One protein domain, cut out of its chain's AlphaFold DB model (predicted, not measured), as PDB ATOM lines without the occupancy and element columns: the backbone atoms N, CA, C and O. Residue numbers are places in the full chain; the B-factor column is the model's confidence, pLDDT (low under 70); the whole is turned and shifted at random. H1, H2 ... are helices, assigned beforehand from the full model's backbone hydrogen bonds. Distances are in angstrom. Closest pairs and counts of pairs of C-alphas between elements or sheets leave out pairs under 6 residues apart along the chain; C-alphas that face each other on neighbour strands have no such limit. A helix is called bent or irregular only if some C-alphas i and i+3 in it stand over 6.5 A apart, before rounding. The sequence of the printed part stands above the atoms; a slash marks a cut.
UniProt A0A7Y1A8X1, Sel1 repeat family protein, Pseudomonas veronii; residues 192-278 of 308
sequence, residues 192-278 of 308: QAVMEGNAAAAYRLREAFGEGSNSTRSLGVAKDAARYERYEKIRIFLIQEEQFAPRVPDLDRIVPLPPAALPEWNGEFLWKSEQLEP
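Overview. This is residues 192 to 278 of the 308 residues of the protein "Sel1 repeat family protein" of Pseudomonas veronii (UniProt A0A7Y1A8X1). Two helices, H2 and the longer H4, lie side by side and run opposite ways as the core, with the short helices H1 and H5 at one side of this pair. The short H3 and the loop after it lie at one end of the longest axis, and H6, which touches no helix, lies at the other. The printed part has 87 residues with six named helices, H1 to H6 in order along the chain, and no named strand; the class is all helix. It is compact, with a radius of gyration of the C-alphas of 13.0 A, yet its outline is elongated, spanning 47 by 26 by 17 A.

Arrangement. H1, residues 192 to 195, and H2, residues 199 to 209, only just touch, with 3 pairs of C-alphas within 8 A, and only at the corner by their tight link; their closest C-alphas are those of Val 194 and Ala 202, 5.6 A apart. H3, residues 211 to 214, is close to H2 but not clearly touching, the closest C-alphas being those of Glu 207 and Ser 213, 6.9 A apart. H4, residues 225 to 244, touches H2 with 26 pairs of C-alphas within 8 A, closest at Arg 206 and Tyr 228, 4.7 A. The two stand at a shallow tilt of 6 degrees and run opposite ways. H1 and H4 are near each other. H5, residues 251 to 254, is close but not clearly touching to both H1, with the C-alphas of Met 195 and Leu 251 6.1 A apart, and H4, with those of Arg 230 and Ile 254 7.4 A apart. H6, residues 270 to 276, is apart from H4 and from H5, for instance. Every O i to N i+4 pair is within hydrogen-bond range in H2 and H6, and 14 of 16 are in H4; H1, H3 and H5 are too short for such a pair.

Along the chain. H1 begins at C-alpha 192, at (25.411, 39.879, -9.091). H2 is 15.6 A long from first to last C-alpha. H3 is only just irregular, with C-alphas 211 and 214 6.6 A apart. H4 is 29.1 A long, from C-alpha 225 at (30.128, 22.699, -20.240); it has a kink of 30 degrees near residue 238 and is irregular, with C-alphas 240 and 243 8.0 A apart. H6 is 10.1 A long and ends at C-alpha 276, at (47.213, 36.448, 1.065).

Size, cuts and confidence. The two C-alphas farthest apart are those of Thr 216 and Pro 278, 48.1 A. The printed part has no cut. The link from H5 to H6, residues 255 to 269, is long. The mean pLDDT of the printed part is 93.2, and residues 216 to 217 are under 70.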
ATOM      1  N   GLN A 192      25.126  38.913 -10.156       98.31
ATOM      2  CA  GLN A 192      25.411  39.879  -9.091       98.31
ATOM      3  C   GLN A 192      25.479  39.212  -7.711       98.31
ATOM      4  O   GLN A 192      26.402  39.473  -6.943       98.31
ATOM      5  N   ALA A 193      24.558  38.292  -7.414       98.50
ATOM      6  CA  ALA A 193      24.577  37.540  -6.164       98.50
ATOM      7  C   ALA A 193      25.878  36.734  -5.991       98.50
ATOM      8  O   ALA A 193      26.422  36.685  -4.889       98.50
ATOM      9  N   VAL A 194      26.408  36.136  -7.067       98.69
ATOM     10  CA  VAL A 194      27.700  35.426  -7.053       98.69
ATOM     11  C   VAL A 194      28.865  36.382  -6.808       98.69
ATOM     12  O   VAL A 194      29.755  36.051  -6.022       98.69
ATOM     13  N   MET A 195      28.860  37.568  -7.425       98.44
ATOM     14  CA  MET A 195      29.880  38.594  -7.165       98.44
ATOM     15  C   MET A 195      29.933  38.973  -5.682       98.44
ATOM     16  O   MET A 195      31.023  39.097  -5.122       98.44
ATOM     17  N   GLU A 196      28.772  39.054  -5.027       98.00
ATOM     18  CA  GLU A 196      28.639  39.317  -3.588       98.00
ATOM     19  C   GLU A 196      28.728  38.057  -2.705       98.00
ATOM     20  O   GLU A 196      28.414  38.097  -1.517       98.00
ATOM     21  N   GLY A 197      29.189  36.932  -3.257       97.44
ATOM     22  CA  GLY A 197      29.571  35.761  -2.472       97.44
ATOM     23  C   GLY A 197      28.489  34.704  -2.262       97.44
ATOM     24  O   GLY A 197      28.679  33.778  -1.473       97.44
ATOM     25  N   ASN A 198      27.350  34.788  -2.951       98.19
ATOM     26  CA  ASN A 198      26.262  33.833  -2.763       98.19
ATOM     27  C   ASN A 198      26.515  32.505  -3.507       98.19
ATOM     28  O   ASN A 198      26.344  32.395  -4.724       98.19
ATOM     29  N   ALA A 199      26.879  31.458  -2.761       97.88
ATOM     30  CA  ALA A 199      27.137  30.130  -3.322       97.88
ATOM     31  C   ALA A 199      25.886  29.466  -3.930       97.88
ATOM     32  O   ALA A 199      25.997  28.704  -4.894       97.88
ATOM     33  N   ALA A 200      24.691  29.754  -3.403       96.50
ATOM     34  CA  ALA A 200      23.440  29.221  -3.943       96.50
ATOM     35  C   ALA A 200      23.144  29.779  -5.346       96.50
ATOM     36  O   ALA A 200      22.718  29.036  -6.229       96.50
ATOM     37  N   ALA A 201      23.449  31.052  -5.599       97.88
ATOM     38  CA  ALA A 201      23.368  31.662  -6.919       97.88
ATOM     39  C   ALA A 201      24.367  31.028  -7.895       97.88
ATOM     40  O   ALA A 201      24.000  30.717  -9.029       97.88
ATOM     41  N   ALA A 202      25.593  30.738  -7.441       98.31
ATOM     42  CA  ALA A 202      26.589  30.041  -8.259       98.31
ATOM     43  C   ALA A 202      26.097  28.640  -8.645       98.31
ATOM     44  O   ALA A 202      26.231  28.231  -9.796       98.31
ATOM     45  N   TYR A 203      25.449  27.935  -7.712       96.31
ATOM     46  CA  TYR A 203      24.788  26.663  -7.999       96.31
ATOM     47  C   TYR A 203      23.653  26.809  -9.024       96.31
ATOM     48  O   TYR A 203      23.579  26.021  -9.962       96.31
ATOM     49  N   ARG A 204      22.792  27.829  -8.909       95.12
ATOM     50  CA  ARG A 204      21.719  28.063  -9.895       95.12
ATOM     51  C   ARG A 204      22.263  28.315 -11.296       95.12
ATOM     52  O   ARG A 204      21.740  27.743 -12.249       95.12
ATOM     53  N   LEU A 205      23.312  29.126 -11.424       97.06
ATOM     54  CA  LEU A 205      23.949  29.386 -12.718       97.06
ATOM     55  C   LEU A 205      24.654  28.142 -13.262       97.06
ATOM     56  O   LEU A 205      24.517  27.842 -14.445       97.06
ATOM     57  N   ARG A 206      25.323  27.361 -12.404       96.81
ATOM     58  CA  ARG A 206      25.870  26.047 -12.769       96.81
ATOM     59  C   ARG A 206      24.790  25.156 -13.384       96.81
ATOM     60  O   ARG A 206      24.966  24.676 -14.499       96.81
ATOM     61  N   GLU A 207      23.666  24.976 -12.694       94.25
ATOM     62  CA  GLU A 207      22.553  24.155 -13.183       94.25
ATOM     63  C   GLU A 207      21.989  24.672 -14.508       94.25
ATOM     64  O   GLU A 207      21.700  23.873 -15.400       94.25
ATOM     65  N   ALA A 208      21.878  25.993 -14.669       93.62
ATOM     66  CA  ALA A 208      21.373  26.603 -15.892       93.62
ATOM     67  C   ALA A 208      22.215  26.240 -17.127       93.62
ATOM     68  O   ALA A 208      21.646  25.959 -18.178       93.62
ATOM     69  N   PHE A 209      23.546  26.172 -17.000       95.44
ATOM     70  CA  PHE A 209      24.447  25.761 -18.088       95.44
ATOM     71  C   PHE A 209      24.659  24.238 -18.190       95.44
ATOM     72  O   PHE A 209      25.295  23.770 -19.136       95.44
ATOM     73  N   GLY A 210      24.125  23.463 -17.241       91.44
ATOM     74  CA  GLY A 210      24.231  22.006 -17.165       91.44
ATOM     75  C   GLY A 210      22.907  21.288 -17.431       91.44
ATOM     76  O   GLY A 210      22.227  21.523 -18.434       91.44
ATOM     77  N   GLU A 211      22.539  20.369 -16.538       80.00
ATOM     78  CA  GLU A 211      21.326  19.545 -16.654       80.00
ATOM     79  C   GLU A 211      20.030  20.364 -16.533       80.00
ATOM     80  O   GLU A 211      19.041  20.058 -17.201       80.00
ATOM     81  N   GLY A 212      20.057  21.458 -15.763       76.75
ATOM     82  CA  GLY A 212      18.921  22.355 -15.552       76.75
ATOM     83  C   GLY A 212      18.498  23.165 -16.785       76.75
ATOM     84  O   GLY A 212      17.375  23.675 -16.802       76.75
ATOM     85  N   SER A 213      19.330  23.224 -17.833       72.19
ATOM     86  CA  SER A 213      19.033  23.898 -19.116       72.19
ATOM     87  C   SER A 213      17.742  23.416 -19.790       72.19
ATOM     88  O   SER A 213      17.058  24.204 -20.441       72.19
ATOM     89  N   ASN A 214      17.366  22.150 -19.587       70.69
ATOM     90  CA  ASN A 214      16.171  21.535 -20.177       70.69
ATOM     91  C   ASN A 214      14.965  21.501 -19.217       70.69
ATOM     92  O   ASN A 214      13.939  20.901 -19.535       70.69
ATOM     93  N   SER A 215      15.082  22.084 -18.021       75.56
ATOM     94  CA  SER A 215      14.031  22.031 -16.999       75.56
ATOM     95  C   SER A 215      12.968  23.119 -17.187       75.56
ATOM     96  O   SER A 215      13.201  24.149 -17.816       75.56
ATOM     97  N   THR A 216      11.802  22.945 -16.558       67.44
ATOM     98  CA  THR A 216      10.741  23.973 -16.512       67.44
ATOM     99  C   THR A 216      11.153  25.245 -15.765       67.44
ATOM    100  O   THR A 216      10.498  26.275 -15.905       67.44
ATOM    101  N   ARG A 217      12.242  25.184 -14.988       65.44
ATOM    102  CA  ARG A 217      12.878  26.322 -14.309       65.44
ATOM    103  C   ARG A 217      14.200  26.730 -14.976       65.44
ATOM    104  O   ARG A 217      15.028  27.375 -14.339       65.44
ATOM    105  N   SER A 218      14.410  26.334 -16.233       79.38
ATOM    106  CA  SER A 218      15.558  26.762 -17.034       79.38
ATOM    107  C   SER A 218      15.601  28.286 -17.137       79.38
ATOM    108  O   SER A 218      14.567  28.940 -17.258       79.38
ATOM    109  N   LEU A 219      16.811  28.847 -17.136       86.19
ATOM    110  CA  LEU A 219      17.038  30.276 -17.367       86.19
ATOM    111  C   LEU A 219      17.067  30.638 -18.863       86.19
ATOM    112  O   LEU A 219      17.460  31.744 -19.222       86.19
ATOM    113  N   GLY A 220      16.660  29.717 -19.743       84.31
ATOM    114  CA  GLY A 220      16.577  29.960 -21.184       84.31
ATOM    115  C   GLY A 220      17.935  29.984 -21.887       84.31
ATOM    116  O   GLY A 220      18.053  30.565 -22.963       84.31
ATOM    117  N   VAL A 221      18.957  29.363 -21.292       88.94
ATOM    118  CA  VAL A 221      20.303  29.261 -21.868       88.94
ATOM    119  C   VAL A 221      20.606  27.858 -22.367       88.94
ATOM    120  O   VAL A 221      20.145  26.861 -21.810       88.94
ATOM    121  N   ALA A 222      21.406  27.790 -23.430       90.44
ATOM    122  CA  ALA A 222      21.928  26.534 -23.940       90.44
ATOM    123  C   ALA A 222      22.952  25.929 -22.970       90.44
ATOM    124  O   ALA A 222      23.614  26.643 -22.210       90.44
ATOM    125  N   LYS A 223      23.118  24.605 -23.047       94.06
ATOM    126  CA  LYS A 223      24.188  23.902 -22.335       94.06
ATOM    127  C   LYS A 223      25.549  24.468 -22.724       94.06
ATOM    128  O   LYS A 223      25.851  24.609 -23.907       94.06
ATOM    129  N   ASP A 224      26.378  24.721 -21.722       95.94
ATOM    130  CA  ASP A 224      27.750  25.192 -21.880       95.94
ATOM    131  C   ASP A 224      28.602  24.539 -20.789       95.94
ATOM    132  O   ASP A 224      28.613  24.965 -19.631       95.94
ATOM    133  N   ALA A 225      29.309  23.473 -21.167       96.25
ATOM    134  CA  ALA A 225      30.128  22.699 -20.240       96.25
ATOM    135  C   ALA A 225      31.245  23.546 -19.608       96.25
ATOM    136  O   ALA A 225      31.560  23.376 -18.433       96.25
ATOM    137  N   ALA A 226      31.817  24.498 -20.348       97.06
ATOM    138  CA  ALA A 226      32.880  25.343 -19.824       97.06
ATOM    139  C   ALA A 226      32.345  26.334 -18.777       97.06
ATOM    140  O   ALA A 226      32.992  26.545 -17.750       97.06
ATOM    141  N   ARG A 227      31.149  26.903 -18.982       97.81
ATOM    142  CA  ARG A 227      30.477  27.733 -17.963       97.81
ATOM    143  C   ARG A 227      30.060  26.937 -16.745       97.81
ATOM    144  O   ARG A 227      30.308  27.394 -15.632       97.81
ATOM    145  N   TYR A 228      29.476  25.761 -16.951       97.31
ATOM    146  CA  TYR A 228      29.124  24.841 -15.873       97.31
ATOM    147  C   TYR A 228      30.326  24.588 -14.948       97.31
ATOM    148  O   TYR A 228      30.237  24.819 -13.742       97.31
ATOM    149  N   GLU A 229      31.480  24.227 -15.519       97.88
ATOM    150  CA  GLU A 229      32.708  23.964 -14.757       97.88
ATOM    151  C   GLU A 229      33.230  25.207 -14.017       97.88
ATOM    152  O   GLU A 229      33.680  25.113 -12.873       97.88
ATOM    153  N   ARG A 230      33.161  26.399 -14.632       98.44
ATOM    154  CA  ARG A 230      33.585  27.642 -13.963       98.44
ATOM    155  C   ARG A 230      32.672  27.987 -12.786       98.44
ATOM    156  O   ARG A 230      33.189  28.256 -11.703       98.44
ATOM    157  N   TYR A 231      31.349  27.914 -12.950       98.44
ATOM    158  CA  TYR A 231      30.416  28.146 -11.842       98.44
ATOM    159  C   TYR A 231      30.547  27.104 -10.732       98.44
ATOM    160  O   TYR A 231      30.423  27.465  -9.563       98.44
ATOM    161  N   GLU A 232      30.860  25.845 -11.049       97.88
ATOM    162  CA  GLU A 232      31.123  24.831 -10.024       97.88
ATOM    163  C   GLU A 232      32.377  25.162  -9.204       97.88
ATOM    164  O   GLU A 232      32.338  25.134  -7.973       97.88
ATOM    165  N   LYS A 233      33.473  25.566  -9.858       98.31
ATOM    166  CA  LYS A 233      34.687  26.021  -9.159       98.31
ATOM    167  C   LYS A 233      34.418  27.242  -8.279       98.31
ATOM    168  O   LYS A 233      34.902  27.289  -7.148       98.31
ATOM    169  N   ILE A 234      33.628  28.198  -8.768       98.56
ATOM    170  CA  ILE A 234      33.200  29.372  -7.995       98.56
ATOM    171  C   ILE A 234      32.365  28.951  -6.784       98.56
ATOM    172  O   ILE A 234      32.651  29.376  -5.670       98.56
ATOM    173  N   ARG A 235      31.371  28.077  -6.970       98.25
ATOM    174  CA  ARG A 235      30.525  27.558  -5.889       98.25
ATOM    175  C   ARG A 235      31.364  26.887  -4.802       98.25
ATOM    176  O   ARG A 235      31.179  27.180  -3.624       98.25
ATOM    177  N   ILE A 236      32.298  26.017  -5.191       97.44
ATOM    178  CA  ILE A 236      33.211  25.339  -4.262       97.44
ATOM    179  C   ILE A 236      34.070  26.361  -3.512       97.44
ATOM    180  O   ILE A 236      34.194  26.254  -2.294       97.44
ATOM    181  N   PHE A 237      34.633  27.353  -4.203       96.75
ATOM    182  CA  PHE A 237      35.405  28.424  -3.572       96.75
ATOM    183  C   PHE A 237      34.579  29.188  -2.530       96.75
ATOM    184  O   PHE A 237      35.022  29.325  -1.389       96.75
ATOM    185  N   LEU A 238      33.368  29.620  -2.891       97.62
ATOM    186  CA  LEU A 238      32.478  30.362  -1.999       97.62
ATOM    187  C   LEU A 238      32.110  29.555  -0.749       97.62
ATOM    188  O   LEU A 238      32.155  30.097   0.347       97.62
ATOM    189  N   ILE A 239      31.834  28.254  -0.891       95.31
ATOM    190  CA  ILE A 239      31.558  27.358   0.247       95.31
ATOM    191  C   ILE A 239      32.806  27.167   1.113       95.31
ATOM    192  O   ILE A 239      32.755  27.252   2.336       95.31
ATOM    193  N   GLN A 240      33.957  26.901   0.496       91.88
ATOM    194  CA  GLN A 240      35.192  26.643   1.233       91.88
ATOM    195  C   GLN A 240      35.660  27.861   2.035       91.88
ATOM    196  O   GLN A 240      36.292  27.694   3.082       91.88
ATOM    197  N   GLU A 241      35.399  29.064   1.538       92.62
ATOM    198  CA  GLU A 241      35.826  30.312   2.164       92.62
ATOM    199  C   GLU A 241      34.686  31.033   2.908       92.62
ATOM    200  O   GLU A 241      34.934  32.102   3.453       92.62
ATOM    201  N   GLU A 242      33.482  30.449   3.001       90.88
ATOM    202  CA  GLU A 242      32.241  31.067   3.515       90.88
ATOM    203  C   GLU A 242      32.421  31.819   4.841       90.88
ATOM    204  O   GLU A 242      31.974  32.956   4.985       90.88
ATOM    205  N   GLN A 243      33.161  31.236   5.791       85.00
ATOM    206  CA  GLN A 243      33.447  31.843   7.101       85.00
ATOM    207  C   GLN A 243      34.168  33.206   7.037       85.00
ATOM    208  O   GLN A 243      34.260  33.907   8.044       85.00
ATOM    209  N   PHE A 244      34.734  33.559   5.881       88.00
ATOM    210  CA  PHE A 244      35.433  34.816   5.632       88.00
ATOM    211  C   PHE A 244      34.622  35.796   4.779       88.00
ATOM    212  O   PHE A 244      35.173  36.827   4.388       88.00
ATOM    213  N   ALA A 245      33.351  35.488   4.494       91.06
ATOM    214  CA  ALA A 245      32.483  36.253   3.599       91.06
ATOM    215  C   ALA A 245      33.180  36.555   2.249       91.06
ATOM    216  O   ALA A 245      33.488  37.716   1.944       91.06
ATOM    217  N   PRO A 246      33.521  35.510   1.469       95.38
ATOM    218  CA  PRO A 246      34.268  35.660   0.233       95.38
ATOM    219  C   PRO A 246      33.420  36.365  -0.823       95.38
ATOM    220  O   PRO A 246      32.201  36.242  -0.837       95.38
ATOM    221  N   ARG A 247      34.077  37.083  -1.735       96.50
ATOM    222  CA  ARG A 247      33.435  37.732  -2.887       96.50
ATOM    223  C   ARG A 247      34.165  37.373  -4.172       96.50
ATOM    224  O   ARG A 247      35.318  36.949  -4.127       96.50
ATOM    225  N   VAL A 248      33.500  37.568  -5.307       97.81
ATOM    226  CA  VAL A 248      34.065  37.327  -6.645       97.81
ATOM    227  C   VAL A 248      33.896  38.591  -7.498       97.81
ATOM    228  O   VAL A 248      33.123  38.599  -8.452       97.81
ATOM    229  N   PRO A 249      34.565  39.707  -7.151       96.00
ATOM    230  CA  PRO A 249      34.388  40.980  -7.862       96.00
ATOM    231  C   PRO A 249      34.879  40.927  -9.321       96.00
ATOM    232  O   PRO A 249      34.485  41.741 -10.149       96.00
ATOM    233  N   ASP A 250      35.736  39.963  -9.645       95.94
ATOM    234  CA  ASP A 250      36.284  39.676 -10.965       95.94
ATOM    235  C   ASP A 250      35.461  38.640 -11.751       95.94
ATOM    236  O   ASP A 250      35.933  38.138 -12.770       95.94
ATOM    237  N   LEU A 251      34.226  38.336 -11.325       98.06
ATOM    238  CA  LEU A 251      33.403  37.275 -11.913       98.06
ATOM    239  C   LEU A 251      33.240  37.404 -13.430       98.06
ATOM    240  O   LEU A 251      33.356  36.400 -14.118       98.06
ATOM    241  N   ASP A 252      33.056  38.603 -13.981       96.88
ATOM    242  CA  ASP A 252      32.909  38.777 -15.437       96.88
ATOM    243  C   ASP A 252      34.215  38.543 -16.216       96.88
ATOM    244  O   ASP A 252      34.193  38.304 -17.422       96.88
ATOM    245  N   ARG A 253      35.365  38.551 -15.532       96.75
ATOM    246  CA  ARG A 253      36.665  38.136 -16.088       96.75
ATOM    247  C   ARG A 253      36.893  36.629 -15.942       96.75
ATOM    248  O   ARG A 253      37.820  36.101 -16.542       96.75
ATOM    249  N   ILE A 254      36.047  35.943 -15.172       97.88
ATOM    250  CA  ILE A 254      36.069  34.491 -14.976       97.88
ATOM    251  C   ILE A 254      34.985  33.829 -15.825       97.88
ATOM    252  O   ILE A 254      35.265  32.890 -16.550       97.88
ATOM    253  N   VAL A 255      33.739  34.274 -15.769       98.25
ATOM    254  CA  VAL A 255      32.606  33.663 -16.462       98.25
ATOM    255  C   VAL A 255      31.559  34.732 -16.798       98.25
ATOM    256  O   VAL A 255      30.537  34.851 -16.124       98.25
ATOM    257  N   PRO A 256      31.783  35.539 -17.853       97.94
ATOM    258  CA  PRO A 256      30.780  36.503 -18.284       97.94
ATOM    259  C   PRO A 256      29.527  35.775 -18.785       97.94
ATOM    260  O   PRO A 256      29.602  34.667 -19.339       97.94
ATOM    261  N   LEU A 257      28.359  36.393 -18.619       96.62
ATOM    262  CA  LEU A 257      27.115  35.849 -19.164       96.62
ATOM    263  C   LEU A 257      27.141  35.833 -20.710       96.62
ATOM    264  O   LEU A 257      27.781  36.690 -21.328       96.62
ATOM    265  N   PRO A 258      26.459  34.869 -21.365       94.19
ATOM    266  CA  PRO A 258      26.245  34.908 -22.810       94.19
ATOM    267  C   PRO A 258      25.607  36.240 -23.247       94.19
ATOM    268  O   PRO A 258      24.816  36.809 -22.494       94.19
ATOM    269  N   PRO A 259      25.911  36.739 -24.459       93.75
ATOM    270  CA  PRO A 259      26.613  36.055 -25.549       93.75
ATOM    271  C   PRO A 259      28.150  36.170 -25.512       93.75
ATOM    272  O   PRO A 259      28.806  35.718 -26.448       93.75
ATOM    273  N   ALA A 260      28.745  36.772 -24.475       96.62
ATOM    274  CA  ALA A 260      30.193  36.965 -24.414       96.62
ATOM    275  C   ALA A 260      30.964  35.629 -24.441       96.62
ATOM    276  O   ALA A 260      30.580  34.652 -23.791       96.62
ATOM    277  N   ALA A 261      32.086  35.582 -25.161       95.56
ATOM    278  CA  ALA A 261      32.983  34.428 -25.134       95.56
ATOM    279  C   ALA A 261      33.666  34.296 -23.761       95.56
ATOM    280  O   ALA A 261      33.845  35.283 -23.047       95.56
ATOM    281  N   LEU A 262      34.050  33.072 -23.381       97.62
ATOM    282  CA  LEU A 262      34.817  32.872 -22.152       97.62
ATOM    283  C   LEU A 262      36.243  33.405 -22.327       97.62
ATOM    284  O   LEU A 262      36.924  32.970 -23.255       97.62
ATOM    285  N   PRO A 263      36.722  34.281 -21.428       97.12
ATOM    286  CA  PRO A 263      38.119  34.694 -21.426       97.12
ATOM    287  C   PRO A 263      39.023  33.542 -20.968       97.12
ATOM    288  O   PRO A 263      38.560  32.579 -20.343       97.12
ATOM    289  N   GLU A 264      40.324  33.635 -21.227       96.19
ATOM    290  CA  GLU A 264      41.294  32.773 -20.549       96.19
ATOM    291  C   GLU A 264      41.248  33.020 -19.035       96.19
ATOM    292  O   GLU A 264      41.108  34.154 -18.580       96.19
ATOM    293  N   TRP A 265      41.334  31.950 -18.244       96.12
ATOM    294  CA  TRP A 265      41.321  32.029 -16.787       96.12
ATOM    295  C   TRP A 265      42.262  30.980 -16.205       96.12
ATOM    296  O   TRP A 265      42.163  29.797 -16.527       96.12
ATOM    297  N   ASN A 266      43.164  31.419 -15.330       93.50
ATOM    298  CA  ASN A 266      44.197  30.589 -14.712       93.50
ATOM    299  C   ASN A 266      43.695  29.762 -13.510       93.50
ATOM    300  O   ASN A 266      44.465  29.004 -12.929       93.50
ATOM    301  N   GLY A 267      42.418  29.887 -13.132       93.44
ATOM    302  CA  GLY A 267      41.846  29.186 -11.980       93.44
ATOM    303  C   GLY A 267      41.998  29.920 -10.644       93.44
ATOM    304  O   GLY A 267      41.627  29.363  -9.612       93.44
ATOM    305  N   GLU A 268      42.529  31.144 -10.638       94.31
ATOM    306  CA  GLU A 268      42.715  31.945  -9.426       94.31
ATOM    307  C   GLU A 268      41.586  32.964  -9.237       94.31
ATOM    308  O   GLU A 268      40.981  33.435 -10.199       94.31
ATOM    309  N   PHE A 269      41.310  33.308  -7.978       96.25
ATOM    310  CA  PHE A 269      40.313  34.310  -7.601       96.25
ATOM    311  C   PHE A 269      41.017  35.533  -7.025       96.25
ATOM    312  O   PHE A 269      41.794  35.379  -6.073       96.25
ATOM    313  N   LEU A 270      40.696  36.734  -7.521       95.19
ATOM    314  CA  LEU A 270      41.278  37.986  -7.024       95.19
ATOM    315  C   LEU A 270      41.179  38.104  -5.496       95.19
ATOM    316  O   LEU A 270      42.179  38.360  -4.828       95.19
ATOM    317  N   TRP A 271      40.002  37.811  -4.931       95.19
ATOM    318  CA  TRP A 271      39.761  37.879  -3.485       95.19
ATOM    319  C   TRP A 271      40.765  37.052  -2.672       95.19
ATOM    320  O   TRP A 271      41.213  37.477  -1.606       95.19
ATOM    321  N   LYS A 272      41.140  35.864  -3.171       91.56
ATOM    322  CA  LYS A 272      42.063  34.960  -2.474       91.56
ATOM    323  C   LYS A 272      43.485  35.509  -2.479       91.56
ATOM    324  O   LYS A 272      44.162  35.422  -1.455       91.56
ATOM    325  N   SER A 273      43.911  36.093  -3.595       92.38
ATOM    326  CA  SER A 273      45.200  36.779  -3.700       92.38
ATOM    327  C   SER A 273      45.261  37.966  -2.737       92.38
ATOM    328  O   SER A 273      46.188  38.043  -1.935       92.38
ATOM    329  N   GLU A 274      44.218  38.799  -2.690       92.69
ATOM    330  CA  GLU A 274      44.131  39.957  -1.783       92.69
ATOM    331  C   GLU A 274      44.178  39.585  -0.290       92.69
ATOM    332  O   GLU A 274      44.715  40.340   0.532       92.69
ATOM    333  N   GLN A 275      43.606  38.436   0.098       90.31
ATOM    334  CA  GLN A 275      43.697  37.972   1.489       90.31
ATOM    335  C   GLN A 275      45.111  37.497   1.852       90.31
ATOM    336  O   GLN A 275      45.500  37.577   3.022       90.31
ATOM    337  N   LEU A 276      45.868  36.992   0.872       91.06
ATOM    338  CA  LEU A 276      47.213  36.448   1.065       91.06
ATOM    339  C   LEU A 276      48.323  37.489   0.997       91.06
ATOM    340  O   LEU A 276      49.420  37.217   1.483       91.06
ATOM    341  N   GLU A 277      48.041  38.667   0.446       91.75
ATOM    342  CA  GLU A 277      48.969  39.789   0.469       91.75
ATOM    343  C   GLU A 277      49.405  40.111   1.910       91.75
ATOM    344  O   GLU A 277      48.550  40.388   2.765       91.75
ATOM    345  N   PRO A 278      50.723  40.093   2.201       90.56
ATOM    346  CA  PRO A 278      51.232  40.412   3.524       90.56
ATOM    347  C   PRO A 278      50.774  41.796   3.984       90.56
ATOM    348  O   PRO A 278      50.913  42.791   3.272       90.56
TER     349      PRO A 278